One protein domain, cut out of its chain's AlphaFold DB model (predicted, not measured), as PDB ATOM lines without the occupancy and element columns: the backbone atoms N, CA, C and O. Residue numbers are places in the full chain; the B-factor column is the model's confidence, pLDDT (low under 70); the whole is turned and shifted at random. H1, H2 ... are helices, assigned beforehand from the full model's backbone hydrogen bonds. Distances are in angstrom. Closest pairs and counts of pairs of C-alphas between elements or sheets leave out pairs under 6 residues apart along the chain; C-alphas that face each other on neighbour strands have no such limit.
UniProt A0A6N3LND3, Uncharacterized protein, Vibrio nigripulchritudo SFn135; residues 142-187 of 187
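What this domain is: This is residues 142 to 187 of the 187 residues of an uncharacterized protein of Vibrio nigripulchritudo SFn135 (UniProt A0A6N3LND3). The long helix H2 and the shorter H1 form a hairpin, with H4 lying loosely across one side of it and short H3 at the turn between H2 and H4. The printed part has 46 residues with four named helices, H1 to H4 in chain order, and no named strand: all helix. It is compact, with a radius of gyration of the C-alphas of 9.7 A and spans of 27 by 20 by 15 A.

Where its parts are: H2, residues 155 to 168, is 20.0 A long. H1, residues 144 to 151, 10.4 A, begins at C-alpha 144 (-12.114, -95.128, 7.802). H3 is residues 170 to 173, 5.7 A. H4, residues 178 to 185, 10.6 A, ends at C-alpha 185 (-29.923, -93.251, -0.990).

How they stand to each other: H2 and H1 touch as a helical hairpin, opposite ways at a shallow tilt of 18 degrees; their closest C-alphas, Ile 146 and Ala 158, are 5.0 A apart. H4 is about perpendicular to H2, at 85 degrees, and close but not clearly touching: the closest C-alphas, Arg 159 and Leu 183, are 6.8 A apart. H1 and H4 are near each other. H3 is close to H2 but not clearly touching, C-alphas 166 and 172 being closest at 6.3 A. Every O i to N i+4 pair is within hydrogen-bond range in H1 and H2, 2 of 4 in H4; H3 is too short for one.

The domain as a whole: The farthest C-alphas, Gly 153 and Glu 171, are 26.7 A apart. The printed part has no cut, and its three links are tight. In the printed part, pLDDT is under 70 at 10 residues, among them residues 183 to 187.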
ATOM      1  N   PRO A 142     -12.582-100.819   6.481       69.00
ATOM      2  CA  PRO A 142     -12.211-100.342   5.148       69.00
ATOM      3  C   PRO A 142     -12.812 -98.953   4.849       69.00
ATOM      4  O   PRO A 142     -12.387 -98.267   3.920       69.00
ATOM      5  N   PHE A 143     -13.757 -98.503   5.679       77.94
ATOM      6  CA  PHE A 143     -14.484 -97.251   5.558       77.94
ATOM      7  C   PHE A 143     -13.846 -96.056   6.284       77.94
ATOM      8  O   PHE A 143     -14.285 -94.931   6.050       77.94
ATOM      9  N   LEU A 144     -12.772 -96.232   7.071       81.75
ATOM     10  CA  LEU A 144     -12.114 -95.128   7.802       81.75
ATOM     11  C   LEU A 144     -11.747 -93.940   6.900       81.75
ATOM     12  O   LEU A 144     -11.902 -92.775   7.273       81.75
ATOM     13  N   LYS A 145     -11.280 -94.226   5.680       79.75
ATOM     14  CA  LYS A 145     -10.922 -93.188   4.703       79.75
ATOM     15  C   LYS A 145     -12.143 -92.380   4.255       79.75
ATOM     16  O   LYS A 145     -12.026 -91.177   4.033       79.75
ATOM     17  N   ILE A 146     -13.302 -93.025   4.143       81.75
ATOM     18  CA  ILE A 146     -14.570 -92.401   3.749       81.75
ATOM     19  C   ILE A 146     -15.134 -91.590   4.921       81.75
ATOM     20  O   ILE A 146     -15.518 -90.438   4.737       81.75
ATOM     21  N   GLU A 147     -15.091 -92.127   6.141       81.62
ATOM     22  CA  GLU A 147     -15.503 -91.410   7.355       81.62
ATOM     23  C   GLU A 147     -14.678 -90.142   7.593       81.62
ATOM     24  O   GLU A 147     -15.217 -89.093   7.955       81.62
ATOM     25  N   MET A 148     -13.371 -90.199   7.336       83.44
ATOM     26  CA  MET A 148     -12.503 -89.028   7.425       83.44
ATOM     27  C   MET A 148     -12.889 -87.949   6.399       83.44
ATOM     28  O   MET A 148     -12.890 -86.762   6.730       83.44
ATOM     29  N   LEU A 149     -13.264 -88.341   5.175       83.31
ATOM     30  CA  LEU A 149     -13.743 -87.406   4.148       83.31
ATOM     31  C   LEU A 149     -15.088 -86.770   4.528       83.31
ATOM     32  O   LEU A 149     -15.296 -85.582   4.278       83.31
ATOM     33  N   LEU A 150     -15.965 -87.519   5.199       83.06
ATOM     34  CA  LEU A 150     -17.231 -86.993   5.719       83.06
ATOM     35  C   LEU A 150     -17.021 -86.010   6.867       83.06
ATOM     36  O   LEU A 150     -17.619 -84.937   6.862       83.06
ATOM     37  N   LYS A 151     -16.109 -86.314   7.799       83.94
ATOM     38  CA  LYS A 151     -15.707 -85.375   8.862       83.94
ATOM     39  C   LYS A 151     -15.094 -84.091   8.294       83.94
ATOM     40  O   LYS A 151     -15.272 -83.024   8.871       83.94
ATOM     41  N   ALA A 152     -14.418 -84.177   7.149       83.94
ATOM     42  CA  ALA A 152     -13.870 -83.026   6.434       83.94
ATOM     43  C   ALA A 152     -14.917 -82.234   5.618       83.94
ATOM     44  O   ALA A 152     -14.550 -81.276   4.937       83.94
ATOM     45  N   GLY A 153     -16.199 -82.621   5.648       81.94
ATOM     46  CA  GLY A 153     -17.276 -81.968   4.895       81.94
ATOM     47  C   GLY A 153     -17.248 -82.244   3.388       81.94
ATOM     48  O   GLY A 153     -17.958 -81.591   2.627       81.94
ATOM     49  N   LYS A 154     -16.440 -83.209   2.935       84.62
ATOM     50  CA  LYS A 154     -16.254 -83.539   1.518       84.62
ATOM     51  C   LYS A 154     -17.138 -84.707   1.088       84.62
ATOM     52  O   LYS A 154     -16.651 -85.787   0.749       84.62
ATOM     53  N   ALA A 155     -18.450 -84.482   1.103       81.12
ATOM     54  CA  ALA A 155     -19.441 -85.516   0.807       81.12
ATOM     55  C   ALA A 155     -19.281 -86.124  -0.602       81.12
ATOM     56  O   ALA A 155     -19.366 -87.340  -0.749       81.12
ATOM     57  N   ASP A 156     -18.965 -85.319  -1.619       80.38
ATOM     58  CA  ASP A 156     -18.841 -85.800  -3.005       80.38
ATOM     59  C   ASP A 156     -17.614 -86.697  -3.224       80.38
ATOM     60  O   ASP A 156     -17.666 -87.684  -3.961       80.38
ATOM     61  N   GLU A 157     -16.495 -86.379  -2.565       82.69
ATOM     62  CA  GLU A 157     -15.284 -87.208  -2.593       82.69
ATOM     63  C   GLU A 157     -15.496 -88.504  -1.798       82.69
ATOM     64  O   GLU A 157     -15.068 -89.570  -2.243       82.69
ATOM     65  N   ALA A 158     -16.203 -88.428  -0.664       81.94
ATOM     66  CA  ALA A 158     -16.568 -89.592   0.140       81.94
ATOM     67  C   ALA A 158     -17.468 -90.564  -0.642       81.94
ATOM     68  O   ALA A 158     -17.212 -91.766  -0.629       81.94
ATOM     69  N   ARG A 159     -18.461 -90.051  -1.386       80.44
ATOM     70  CA  ARG A 159     -19.342 -90.853  -2.256       80.44
ATOM     71  C   ARG A 159     -18.556 -91.595  -3.335       80.44
ATOM     72  O   ARG A 159     -18.730 -92.798  -3.489       80.44
ATOM     73  N   LYS A 160     -17.647 -90.905  -4.037       83.31
ATOM     74  CA  LYS A 160     -16.792 -91.522  -5.072       83.31
ATOM     75  C   LYS A 160     -15.839 -92.568  -4.498       83.31
ATOM     76  O   LYS A 160     -15.622 -93.612  -5.106       83.31
ATOM     77  N   ALA A 161     -15.255 -92.290  -3.334       82.88
ATOM     78  CA  ALA A 161     -14.379 -93.238  -2.654       82.88
ATOM     79  C   ALA A 161     -15.150 -94.488  -2.201       82.88
ATOM     80  O   ALA A 161     -14.641 -95.597  -2.324       82.88
ATOM     81  N   LEU A 162     -16.387 -94.308  -1.734       82.25
ATOM     82  CA  LEU A 162     -17.266 -95.395  -1.327       82.25
ATOM     83  C   LEU A 162     -17.761 -96.216  -2.523       82.25
ATOM     84  O   LEU A 162     -17.739 -97.439  -2.452       82.25
ATOM     85  N   SER A 163     -18.136 -95.587  -3.642       80.94
ATOM     86  CA  SER A 163     -18.548 -96.316  -4.848       80.94
ATOM     87  C   SER A 163     -17.415 -97.170  -5.420       80.94
ATOM     88  O   SER A 163     -17.649 -98.319  -5.776       80.94
ATOM     89  N   LEU A 164     -16.191 -96.634  -5.454       84.75
ATOM     90  CA  LEU A 164     -15.008 -97.349  -5.942       84.75
ATOM     91  C   LEU A 164     -14.669 -98.541  -5.036       84.75
ATOM     92  O   LEU A 164     -14.399 -99.636  -5.514       84.75
ATOM     93  N   LEU A 165     -14.774 -98.356  -3.721       83.12
ATOM     94  CA  LEU A 165     -14.524 -99.413  -2.745       83.12
ATOM     95  C   LEU A 165     -15.572-100.539  -2.814       83.12
ATOM     96  O   LEU A 165     -15.225-101.707  -2.670       83.12
ATOM     97  N   LEU A 166     -16.835-100.210  -3.096       81.44
ATOM     98  CA  LEU A 166     -17.899-101.197  -3.314       81.44
ATOM     99  C   LEU A 166     -17.840-101.881  -4.689       81.44
ATOM    100  O   LEU A 166     -18.451-102.938  -4.867       81.44
ATOM    101  N   GLU A 167     -17.153-101.280  -5.661       82.06
ATOM    102  CA  GLU A 167     -16.858-101.889  -6.961       82.06
ATOM    103  C   GLU A 167     -15.702-102.890  -6.846       82.06
ATOM    104  O   GLU A 167     -15.789-103.996  -7.375       82.06
ATOM    105  N   GLU A 168     -14.660-102.544  -6.086       81.38
ATOM    106  CA  GLU A 168     -13.538-103.441  -5.789       81.38
ATOM    107  C   GLU A 168     -13.933-104.586  -4.842       81.38
ATOM    108  O   GLU A 168     -13.402-105.692  -4.959       81.38
ATOM    109  N   GLN A 169     -14.855-104.339  -3.903       79.88
ATOM    110  CA  GLN A 169     -15.264-105.306  -2.881       79.88
ATOM    111  C   GLN A 169     -16.791-105.311  -2.694       79.88
ATOM    112  O   GLN A 169     -17.326-104.600  -1.838       79.88
ATOM    113  N   PRO A 170     -17.527-106.141  -3.458       75.88
ATOM    114  CA  PRO A 170     -18.986-106.187  -3.374       75.88
ATOM    115  C   PRO A 170     -19.499-106.765  -2.047       75.88
ATOM    116  O   PRO A 170     -20.610-106.435  -1.640       75.88
ATOM    117  N   GLU A 171     -18.697-107.573  -1.350       75.38
ATOM    118  CA  GLU A 171     -19.030-108.179  -0.049       75.38
ATOM    119  C   GLU A 171     -19.193-107.132   1.067       75.38
ATOM    120  O   GLU A 171     -19.906-107.341   2.047       75.38
ATOM    121  N   LEU A 172     -18.589-105.953   0.891       72.56
ATOM    122  CA  LEU A 172     -18.693-104.837   1.828       72.56
ATOM    123  C   LEU A 172     -20.041-104.105   1.758       72.56
ATOM    124  O   LEU A 172     -20.328-103.285   2.629       72.56
ATOM    125  N   LYS A 173     -20.889-104.409   0.763       68.19
ATOM    126  CA  LYS A 173     -22.255-103.864   0.675       68.19
ATOM    127  C   LYS A 173     -23.132-104.344   1.831       68.19
ATOM    128  O   LYS A 173     -23.896-103.552   2.380       68.19
ATOM    129  N   ASP A 174     -22.973-105.601   2.234       69.19
ATOM    130  CA  ASP A 174     -23.773-106.204   3.305       69.19
ATOM    131  C   ASP A 174     -23.314-105.741   4.696       69.19
ATOM    132  O   ASP A 174     -24.106-105.686   5.636       69.19
ATOM    133  N   GLN A 175     -22.051-105.323   4.808       71.56
ATOM    134  CA  GLN A 175     -21.441-104.798   6.034       71.56
ATOM    135  C   GLN A 175     -21.439-103.263   6.095       71.56
ATOM    136  O   GLN A 175     -20.785-102.683   6.963       71.56
ATOM    137  N   LEU A 176     -22.144-102.583   5.181       75.50
ATOM    138  CA  LEU A 176     -22.129-101.126   5.123       75.50
ATOM    139  C   LEU A 176     -22.825-100.526   6.363       75.50
ATOM    140  O   LEU A 176     -24.006-100.816   6.598       75.50
ATOM    141  N   PRO A 177     -22.152 -99.647   7.128       75.81
ATOM    142  CA  PRO A 177     -22.776 -98.907   8.219       75.81
ATOM    143  C   PRO A 177     -23.975 -98.076   7.738       75.81
ATOM    144  O   PRO A 177     -23.923 -97.454   6.674       75.81
ATOM    145  N   GLU A 178     -25.046 -98.003   8.535       71.69
ATOM    146  CA  GLU A 178     -26.288 -97.306   8.150       71.69
ATOM    147  C   GLU A 178     -26.071 -95.836   7.769       71.69
ATOM    148  O   GLU A 178     -26.641 -95.353   6.796       71.69
ATOM    149  N   HIS A 179     -25.174 -95.130   8.459       69.06
ATOM    150  CA  HIS A 179     -24.864 -93.729   8.162       69.06
ATOM    151  C   HIS A 179     -24.174 -93.526   6.797       69.06
ATOM    152  O   HIS A 179     -24.235 -92.433   6.237       69.06
ATOM    153  N   LEU A 180     -23.546 -94.570   6.240       70.44
ATOM    154  CA  LEU A 180     -22.985 -94.565   4.888       70.44
ATOM    155  C   LEU A 180     -24.008 -95.008   3.829       70.44
ATOM    156  O   LEU A 180     -23.908 -94.568   2.685       70.44
ATOM    157  N   LYS A 181     -25.028 -95.801   4.200       68.81
ATOM    158  CA  LYS A 181     -26.171 -96.132   3.320       68.81
ATOM    159  C   LYS A 181     -26.963 -94.882   2.940       68.81
ATOM    160  O   LYS A 181     -27.292 -94.697   1.773       68.81
ATOM    161  N   VAL A 182     -27.155 -93.969   3.895       70.56
ATOM    162  CA  VAL A 182     -27.845 -92.686   3.663       70.56
ATOM    163  C   VAL A 182     -27.157 -91.851   2.571       70.56
ATOM    164  O   VAL A 182     -27.831 -91.164   1.809       70.56
ATOM    165  N   LEU A 183     -25.828 -91.939   2.431       64.81
ATOM    166  CA  LEU A 183     -25.089 -91.241   1.367       64.81
ATOM    167  C   LEU A 183     -25.318 -91.828  -0.029       64.81
ATOM    168  O   LEU A 183     -25.056 -91.134  -1.010       64.81
ATOM    169  N   PHE A 184     -25.772 -93.080  -0.106       62.91
ATOM    170  CA  PHE A 184     -26.108 -93.778  -1.345       62.91
ATOM    171  C   PHE A 184     -27.579 -93.583  -1.741       62.91
ATOM    172  O   PHE A 184     -27.881 -93.554  -2.925       62.91
ATOM    173  N   GLU A 185     -28.478 -93.440  -0.764       62.69
ATOM    174  CA  GLU A 185     -29.923 -93.251  -0.990       62.69
ATOM    175  C   GLU A 185     -30.338 -91.783  -1.168       62.69
ATOM    176  O   GLU A 185     -31.434 -91.504  -1.647       62.69
ATOM    177  N   SER A 186     -29.474 -90.835  -0.791       54.88
ATOM    178  CA  SER A 186     -29.720 -89.401  -0.985       54.88
ATOM    179  C   SER A 186     -29.309 -88.954  -2.397       54.88
ATOM    180  O   SER A 186     -28.244 -88.333  -2.565       54.88
ATOM    181  N   ASP A 187     -30.145 -89.303  -3.379       47.09
ATOM    182  CA  ASP A 187     -30.276 -88.623  -4.683       47.09
ATOM    183  C   ASP A 187     -31.156 -87.364  -4.557       47.09
ATOM    184  O   ASP A 187     -32.249 -87.449  -3.946       47.09
TER     185      ASP A 187